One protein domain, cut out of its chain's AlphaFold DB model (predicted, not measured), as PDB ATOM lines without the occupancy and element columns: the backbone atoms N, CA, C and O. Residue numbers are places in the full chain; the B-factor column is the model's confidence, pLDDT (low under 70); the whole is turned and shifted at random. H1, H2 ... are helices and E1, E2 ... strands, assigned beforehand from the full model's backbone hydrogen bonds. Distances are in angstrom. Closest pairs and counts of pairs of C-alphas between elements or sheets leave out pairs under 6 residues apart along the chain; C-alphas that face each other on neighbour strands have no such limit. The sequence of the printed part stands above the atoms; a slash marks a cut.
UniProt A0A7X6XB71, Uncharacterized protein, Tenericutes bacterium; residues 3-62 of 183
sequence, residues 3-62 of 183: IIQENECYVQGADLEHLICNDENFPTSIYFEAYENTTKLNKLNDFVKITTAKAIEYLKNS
ATOM      1  N   ILE A   3     -41.309  16.406  83.465       91.56
ATOM      2  CA  ILE A   3     -41.956  17.677  83.782       91.56
ATOM      3  C   ILE A   3     -42.308  18.341  82.462       91.56
ATOM      4  O   ILE A   3     -41.429  18.530  81.620       91.56
ATOM      5  N   ILE A   4     -43.588  18.639  82.251       87.62
ATOM      6  CA  ILE A   4     -44.084  19.183  80.986       87.62
ATOM      7  C   ILE A   4     -44.976  20.384  81.289       87.62
ATOM      8  O   ILE A   4     -46.185  20.250  81.431       87.62
ATOM      9  N   GLN A   5     -44.371  21.567  81.363       82.50
ATOM     10  CA  GLN A   5     -45.046  22.813  81.725       82.50
ATOM     11  C   GLN A   5     -44.745  23.891  80.685       82.50
ATOM     12  O   GLN A   5     -43.630  23.972  80.183       82.50
ATOM     13  N   GLU A   6     -45.743  24.711  80.339       73.88
ATOM     14  CA  GLU A   6     -45.580  25.892  79.468       73.88
ATOM     15  C   GLU A   6     -44.835  25.623  78.138       73.88
ATOM     16  O   GLU A   6     -44.042  26.432  77.669       73.88
ATOM     17  N   ASN A   7     -45.115  24.478  77.499       74.62
ATOM     18  CA  ASN A   7     -44.436  23.966  76.291       74.62
ATOM     19  C   ASN A   7     -42.961  23.574  76.464       74.62
ATOM     20  O   ASN A   7     -42.312  23.198  75.486       74.62
ATOM     21  N   GLU A   8     -42.440  23.593  77.680       86.75
ATOM     22  CA  GLU A   8     -41.130  23.053  78.001       86.75
ATOM     23  C   GLU A   8     -41.255  21.617  78.503       86.75
ATOM     24  O   GLU A   8     -42.236  21.234  79.140       86.75
ATOM     25  N   CYS A   9     -40.256  20.801  78.185       89.69
ATOM     26  CA  CYS A   9     -40.194  19.413  78.606       89.69
ATOM     27  C   CYS A   9     -38.835  19.153  79.242       89.69
ATOM     28  O   CYS A   9     -37.799  19.410  78.629       89.69
ATOM     29  N   TYR A  10     -38.853  18.638  80.462       90.88
ATOM     30  CA  TYR A  10     -37.668  18.260  81.210       90.88
ATOM     31  C   TYR A  10     -37.785  16.812  81.659       90.88
ATOM     32  O   TYR A  10     -38.848  16.373  82.098       90.88
ATOM     33  N   VAL A  11     -36.686  16.070  81.585       90.19
ATOM     34  CA  VAL A  11     -36.607  14.698  82.096       90.19
ATOM     35  C   VAL A  11     -35.350  14.566  82.935       90.19
ATOM     36  O   VAL A  11     -34.273  14.992  82.522       90.19
ATOM     37  N   GLN A  12     -35.480  13.995  84.127       89.69
ATOM     38  CA  GLN A  12     -34.329  13.718  84.980       89.69
ATOM     39  C   GLN A  12     -33.443  12.619  84.363       89.69
ATOM     40  O   GLN A  12     -33.936  11.651  83.782       89.69
ATOM     41  N   GLY A  13     -32.120  12.762  84.492       85.62
ATOM     42  CA  GLY A  13     -31.142  11.850  83.887       85.62
ATOM     43  C   GLY A  13     -31.336  10.376  84.268       85.62
ATOM     44  O   GLY A  13     -31.270   9.512  83.398       85.62
ATOM     45  N   ALA A  14     -31.651  10.088  85.535       84.94
ATOM     46  CA  ALA A  14     -31.962   8.735  86.012       84.94
ATOM     47  C   ALA A  14     -33.149   8.094  85.268       84.94
ATOM     48  O   ALA A  14     -33.170   6.891  85.025       84.94
ATOM     49  N   ASP A  15     -34.145   8.891  84.891       88.88
ATOM     50  CA  ASP A  15     -35.327   8.419  84.170       88.88
ATOM     51  C   ASP A  15     -35.058   8.216  82.688       88.88
ATOM     52  O   ASP A  15     -35.625   7.313  82.078       88.88
ATOM     53  N   LEU A  16     -34.169   9.026  82.112       86.69
ATOM     54  CA  LEU A  16     -33.664   8.780  80.765       86.69
ATOM     55  C   LEU A  16     -32.910   7.450  80.713       86.69
ATOM     56  O   LEU A  16     -33.166   6.654  79.816       86.69
ATOM     57  N   GLU A  17     -32.050   7.167  81.695       82.44
ATOM     58  CA  GLU A  17     -31.380   5.865  81.816       82.44
ATOM     59  C   GLU A  17     -32.398   4.725  81.984       82.44
ATOM     60  O   GLU A  17     -32.314   3.712  81.286       82.44
ATOM     61  N   HIS A  18     -33.413   4.915  82.834       85.06
ATOM     62  CA  HIS A  18     -34.498   3.947  82.992       85.06
ATOM     63  C   HIS A  18     -35.197   3.644  81.660       85.06
ATOM     64  O   HIS A  18     -35.386   2.473  81.325       85.06
ATOM     65  N   LEU A  19     -35.542   4.669  80.878       87.25
ATOM     66  CA  LEU A  19     -36.171   4.497  79.570       87.25
ATOM     67  C   LEU A  19     -35.252   3.795  78.569       87.25
ATOM     68  O   LEU A  19     -35.697   2.864  77.906       87.25
ATOM     69  N   ILE A  20     -33.979   4.187  78.487       83.06
ATOM     70  CA  ILE A  20     -33.004   3.580  77.565       83.06
ATOM     71  C   ILE A  20     -32.866   2.076  77.827       83.06
ATOM     72  O   ILE A  20     -32.774   1.287  76.888       83.06
ATOM     73  N   CYS A  21     -32.860   1.662  79.096       78.31
ATOM     74  CA  CYS A  21     -32.691   0.256  79.456       78.31
ATOM     75  C   CYS A  21     -33.975  -0.579  79.344       78.31
ATOM     76  O   CYS A  21     -33.879  -1.803  79.227       78.31
ATOM     77  N   ASN A  22     -35.159   0.039  79.431       80.06
ATOM     78  CA  ASN A  22     -36.423  -0.690  79.602       80.06
ATOM     79  C   ASN A  22     -37.462  -0.444  78.497       80.06
ATOM     80  O   ASN A  22     -38.446  -1.184  78.438       80.06
ATOM     81  N   ASP A  23     -37.266   0.537  77.614       84.56
ATOM     82  CA  ASP A  23     -38.154   0.800  76.481       84.56
ATOM     83  C   ASP A  23     -37.519   0.434  75.134       84.56
ATOM     84  O   ASP A  23     -36.663   1.139  74.604       84.56
ATOM     85  N   GLU A  24     -38.014  -0.647  74.532       82.31
ATOM     86  CA  GLU A  24     -37.607  -1.101  73.196       82.31
ATOM     87  C   GLU A  24     -37.969  -0.106  72.076       82.31
ATOM     88  O   GLU A  24     -37.354  -0.129  71.012       82.31
ATOM     89  N   ASN A  25     -38.931   0.791  72.313       84.25
ATOM     90  CA  ASN A  25     -39.370   1.824  71.371       84.25
ATOM     91  C   ASN A  25     -38.801   3.212  71.701       84.25
ATOM     92  O   ASN A  25     -39.311   4.216  71.198       84.25
ATOM     93  N   PHE A  26     -37.771   3.292  72.551       84.00
ATOM     94  CA  PHE A  26     -37.176   4.563  72.953       84.00
ATOM     95  C   PHE A  26     -36.662   5.363  71.736       84.00
ATOM     96  O   PHE A  26     -35.804   4.877  70.990       84.00
ATOM     97  N   PRO A  27     -37.132   6.607  71.519       83.94
ATOM     98  CA  PRO A  27     -36.674   7.418  70.401       83.94
ATOM     99  C   PRO A  27     -35.199   7.802  70.545       83.94
ATOM    100  O   PRO A  27     -34.813   8.520  71.468       83.94
ATOM    101  N   THR A  28     -34.376   7.426  69.565       83.44
ATOM    102  CA  THR A  28     -32.946   7.783  69.537       83.44
ATOM    103  C   THR A  28     -32.703   9.294  69.535       83.44
ATOM    104  O   THR A  28     -31.677   9.744  70.032       83.44
ATOM    105  N   SER A  29     -33.656  10.103  69.058       79.25
ATOM    106  CA  SER A  29     -33.576  11.568  69.142       79.25
ATOM    107  C   SER A  29     -33.473  12.080  70.583       79.25
ATOM    108  O   SER A  29     -32.774  13.058  70.819       79.25
ATOM    109  N   ILE A  30     -34.113  11.409  71.552       80.88
ATOM    110  CA  ILE A  30     -34.010  11.767  72.977       80.88
ATOM    111  C   ILE A  30     -32.601  11.477  73.493       80.88
ATOM    112  O   ILE A  30     -32.041  12.286  74.226       80.88
ATOM    113  N   TYR A  31     -32.015  10.347  73.088       78.62
ATOM    114  CA  TYR A  31     -30.648   9.985  73.461       78.62
ATOM    115  C   TYR A  31     -29.642  11.057  73.029       78.62
ATOM    116  O   TYR A  31     -28.819  11.489  73.833       78.62
ATOM    117  N   PHE A  32     -29.722  11.504  71.771       78.38
ATOM    118  CA  PHE A  32     -28.804  12.512  71.243       78.38
ATOM    119  C   PHE A  32     -28.990  13.870  71.916       78.38
ATOM    120  O   PHE A  32     -28.000  14.457  72.333       78.38
ATOM    121  N   GLU A  33     -30.227  14.334  72.116       77.06
ATOM    122  CA  GLU A  33     -30.457  15.588  72.847       77.06
ATOM    123  C   GLU A  33     -29.961  15.510  74.290       77.06
ATOM    124  O   GLU A  33     -29.368  16.466  74.790       77.06
ATOM    125  N   ALA A  34     -30.162  14.376  74.964       73.19
ATOM    126  CA  ALA A  34     -29.635  14.176  76.301       73.19
ATOM    127  C   ALA A  34     -28.111  14.231  76.305       73.19
ATOM    128  O   ALA A  34     -27.540  14.968  77.102       73.19
ATOM    129  N   TYR A  35     -27.455  13.528  75.385       72.25
ATOM    130  CA  TYR A  35     -25.999  13.504  75.259       72.25
ATOM    131  C   TYR A  35     -25.399  14.872  74.882       72.25
ATOM    132  O   TYR A  35     -24.368  15.263  75.420       72.25
ATOM    133  N   GLU A  36     -26.040  15.636  73.996       69.75
ATOM    134  CA  GLU A  36     -25.565  16.959  73.565       69.75
ATOM    135  C   GLU A  36     -25.745  18.027  74.651       69.75
ATOM    136  O   GLU A  36     -24.830  18.815  74.905       69.75
ATOM    137  N   ASN A  37     -26.890  18.025  75.343       63.56
ATOM    138  CA  ASN A  37     -27.140  18.933  76.469       63.56
ATOM    139  C   ASN A  37     -26.338  18.550  77.717       63.56
ATOM    140  O   ASN A  37     -26.073  19.391  78.577       63.56
ATOM    141  N   THR A  38     -25.912  17.292  77.813       57.44
ATOM    142  CA  THR A  38     -25.037  16.805  78.871       57.44
ATOM    143  C   THR A  38     -23.677  16.457  78.281       57.44
ATOM    144  O   THR A  38     -23.287  15.301  78.165       57.44
ATOM    145  N   THR A  39     -22.841  17.475  78.046       49.47
ATOM    146  CA  THR A  39     -21.387  17.262  77.845       49.47
ATOM    147  C   THR A  39     -20.747  16.413  78.963       49.47
ATOM    148  O   THR A  39     -19.610  15.962  78.831       49.47
ATOM    149  N   LYS A  40     -21.481  16.158  80.058       50.34
ATOM    150  CA  LYS A  40     -21.265  15.090  81.032       50.34
ATOM    151  C   LYS A  40     -22.617  14.500  81.477       50.34
ATOM    152  O   LYS A  40     -23.257  15.088  82.342       50.34
ATOM    153  N   LEU A  41     -22.982  13.299  81.024       51.50
ATOM    154  CA  LEU A  41     -24.013  12.411  81.623       51.50
ATOM    155  C   LEU A  41     -23.718  12.023  83.099       51.50
ATOM    156  O   LEU A  41     -24.262  11.065  83.632       51.50
ATOM    157  N   ASN A  42     -22.835  12.743  83.798       50.69
ATOM    158  CA  ASN A  42     -22.314  12.362  85.110       50.69
ATOM    159  C   ASN A  42     -23.260  12.696  86.273       50.69
ATOM    160  O   ASN A  42     -22.870  12.537  87.430       50.69
ATOM    161  N   LYS A  43     -24.473  13.189  86.008       66.06
ATOM    162  CA  LYS A  43     -25.423  13.563  87.058       66.06
ATOM    163  C   LYS A  43     -26.822  13.060  86.728       66.06
ATOM    164  O   LYS A  43     -27.649  13.784  86.193       66.06
ATOM    165  N   LEU A  44     -27.099  11.825  87.140       75.25
ATOM    166  CA  LEU A  44     -28.432  11.205  87.107       75.25
ATOM    167  C   LEU A  44     -29.517  12.040  87.826       75.25
ATOM    168  O   LEU A  44     -30.708  11.833  87.614       75.25
ATOM    169  N   ASN A  45     -29.108  12.995  88.664       79.00
ATOM    170  CA  ASN A  45     -29.994  13.880  89.417       79.00
ATOM    171  C   ASN A  45     -30.358  15.179  88.683       79.00
ATOM    172  O   ASN A  45     -31.223  15.906  89.165       79.00
ATOM    173  N   ASP A  46     -29.715  15.484  87.555       84.19
ATOM    174  CA  ASP A  46     -29.980  16.718  86.816       84.19
ATOM    175  C   ASP A  46     -31.139  16.515  85.828       84.19
ATOM    176  O   ASP A  46     -31.326  15.431  85.266       84.19
ATOM    177  N   PHE A  47     -31.910  17.579  85.601       87.94
ATOM    178  CA  PHE A  47     -32.961  17.613  84.589       87.94
ATOM    179  C   PHE A  47     -32.406  18.077  83.243       87.94
ATOM    180  O   PHE A  47     -31.785  19.133  83.132       87.94
ATOM    181  N   VAL A  48     -32.679  17.296  82.203       87.25
ATOM    182  CA  VAL A  48     -32.330  17.590  80.814       87.25
ATOM    183  C   VAL A  48     -33.539  18.197  80.120       87.25
ATOM    184  O   VAL A  48     -34.626  17.622  80.158       87.25
ATOM    185  N   LYS A  49     -33.345  19.341  79.459       88.62
ATOM    186  CA  LYS A  49     -34.373  19.945  78.607       88.62
ATOM    187  C   LYS A  49     -34.460  19.200  77.277       88.62
ATOM    188  O   LYS A  49     -33.453  19.032  76.599       88.62
ATOM    189  N   ILE A  50     -35.669  18.799  76.907       88.31
ATOM    190  CA  ILE A  50     -35.988  18.121  75.654       88.31
ATOM    191  C   ILE A  50     -36.663  19.127  74.727       88.31
ATOM    192  O   ILE A  50     -37.633  19.786  75.108       88.31
ATOM    193  N   THR A  51     -36.143  19.252  73.510       87.75
ATOM    194  CA  THR A  51     -36.571  20.268  72.537       87.75
ATOM    195  C   THR A  51     -37.192  19.672  71.280       87.75
ATOM    196  O   THR A  51     -37.996  20.330  70.619       87.75
ATOM    197  N   THR A  52     -36.882  18.419  70.946       87.31
ATOM    198  CA  THR A  52     -37.413  17.773  69.742       87.31
ATOM    199  C   THR A  52     -38.904  17.485  69.902       87.31
ATOM    200  O   THR A  52     -39.318  16.739  70.784       87.31
ATOM    201  N   ALA A  53     -39.735  17.986  68.983       86.88
ATOM    202  CA  ALA A  53     -41.192  17.824  69.050       86.88
ATOM    203  C   ALA A  53     -41.652  16.355  69.167       86.88
ATOM    204  O   ALA A  53     -42.491  16.040  70.005       86.88
ATOM    205  N   LYS A  54     -41.052  15.439  68.389       85.75
ATOM    206  CA  LYS A  54     -41.356  13.995  68.456       85.75
ATOM    207  C   LYS A  54     -40.974  13.367  69.798       85.75
ATOM    208  O   LYS A  54     -41.668  12.485  70.290       85.75
ATOM    209  N   ALA A  55     -39.866  13.817  70.383       86.00
ATOM    210  CA  ALA A  55     -39.417  13.378  71.695       86.00
ATOM    211  C   ALA A  55     -40.390  13.837  72.786       86.00
ATOM    212  O   ALA A  55     -40.800  13.038  73.624       86.00
ATOM    213  N   ILE A  56     -40.812  15.102  72.727       88.69
ATOM    214  CA  ILE A  56     -41.812  15.665  73.636       88.69
ATOM    215  C   ILE A  56     -43.137  14.905  73.515       88.69
ATOM    216  O   ILE A  56     -43.727  14.550  74.528       88.69
ATOM    217  N   GLU A  57     -43.606  14.627  72.297       88.69
ATOM    218  CA  GLU A  57     -44.835  13.860  72.059       88.69
ATOM    219  C   GLU A  57     -44.752  12.445  72.647       88.69
ATOM    220  O   GLU A  57     -45.662  12.015  73.358       88.69
ATOM    221  N   TYR A  58     -43.636  11.747  72.429       89.25
ATOM    222  CA  TYR A  58     -43.383  10.450  73.051       89.25
ATOM    223  C   TYR A  58     -43.426  10.534  74.585       89.25
ATOM    224  O   TYR A  58     -44.108   9.735  75.223       89.25
ATOM    225  N   LEU A  59     -42.757  11.522  75.191       89.06
ATOM    226  CA  LEU A  59     -42.718  11.683  76.649       89.06
ATOM    227  C   LEU A  59     -44.089  12.041  77.228       89.06
ATOM    228  O   LEU A  59     -44.444  11.536  78.292       89.06
ATOM    229  N   LYS A  60     -44.889  12.856  76.529       87.81
ATOM    230  CA  LYS A  60     -46.282  13.151  76.910       87.81
ATOM    231  C   LYS A  60     -47.112  11.873  76.991       87.81
ATOM    232  O   LYS A  60     -47.801  11.666  77.983       87.81
ATOM    233  N   ASN A  61     -46.975  11.003  75.995       86.81
ATOM    234  CA  ASN A  61     -47.755   9.772  75.882       86.81
ATOM    235  C   ASN A  61     -47.178   8.590  76.683       86.81
ATOM    236  O   ASN A  61     -47.826   7.553  76.785       86.81
ATOM    237  N   SER A  62     -45.966   8.714  77.232       84.88
ATOM    238  CA  SER A  62     -45.299   7.635  77.963       84.88
ATOM    239  C   SER A  62     -45.813   7.514  79.399       84.88
ATOM    240  O   SER A  62     -45.715   8.461  80.178       84.88
TER     241      SER A  62
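What this domain is: This is residues 3 to 62 of the 183 residues of an uncharacterized protein of Tenericutes bacterium (UniProt A0A7X6XB71). A small sheet of three strands makes a wall, with H3 crossing it over E2 and H2 packing slantwise over E3. H1 continues from the end of E2 and only grazes the sheet; it runs beside H2, the opposite way. The printed part has 60 residues, with three named helices and three named strands in the order E1, E2, H1, H2, E3, H3. The sheet's order is E1, E2, E3, antiparallel throughout, and the class is mixed, helices and strands. The whole is compact and rounded, with a radius of gyration of the C-alphas of 10.5 A and spans of 27 by 26 by 16 A.

Where its parts are: In the sheet, E1 is residues 3 to 5, 6.3 A from first to last C-alpha, and begins at C-alpha 3 (-41.956, 17.677, 83.782). E2, the longest strand, is residues 8 to 12, 13.5 A. E3 is residues 47 to 50, 9.4 A. H1 is residues 13 to 22, 14.3 A, beginning at C-alpha 13 (-31.142, 11.850, 83.887). H2 is residues 28 to 37, 14.4 A. H3 is residues 53 to 61, 12.4 A, and ends at C-alpha 61 (-47.755, 9.772, 75.882).

How they stand to each other: E1 and E3 are the sheet's edge strands. E1 and E2 form a hairpin, antiparallel at 167 degrees, with N 3 and O 10 2.8 A apart and N 10 and O 3 2.8 A apart, within hydrogen-bond range. E2 and E3 are antiparallel at 138 degrees, with N 48 and O 11 within hydrogen-bond range at 2.8 A. The arrangement has two layers, the sheet and the helices H2 and H3 on one face of it. H3 is on the sheet at a height of 9.6 A, only just over E2 alone, with 4 of its 9 C-alphas on E2 and 2 each on E1 and E3. It runs across the strands, at 65 degrees to E2 on the local plane; the closest C-alphas of the two are those of Cys 9 and Ile 56, 6.4 A. H2 is on the sheet at a height of 8.5 A, over E3 and slantwise to the strands, at 56 degrees to E3 on the local plane; their closest C-alphas are those of Ala 34 and Val 48, 6.3 A. H1 only grazes the sheet, with its residues 13 to 18. H1 and H2 are close but not clearly touching, with the closest C-alphas, those of Ile 20 and Tyr 31, 8.0 A apart; they run opposite ways at a shallow tilt of 24 degrees. H2 and H3 are close but not clearly touching, with the closest C-alphas, those of Ile 30 and Ala 55, 5.8 A apart; they are only just about perpendicular, at 71 degrees. H1 and H3 are apart. In H1, H2 and H3 every O i to N i+4 pair is within hydrogen-bond range.

The domain as a whole: The two C-alphas farthest apart are those of Glu 6 and Glu 24, 28.8 A. The printed part has no cut and no long link; the link from H2 to E3, nine residues, is short but not tight. The mean pLDDT of the printed part is 80.7, and residues 36 to 43, of which 36 and 37 belong to H2, are under 70.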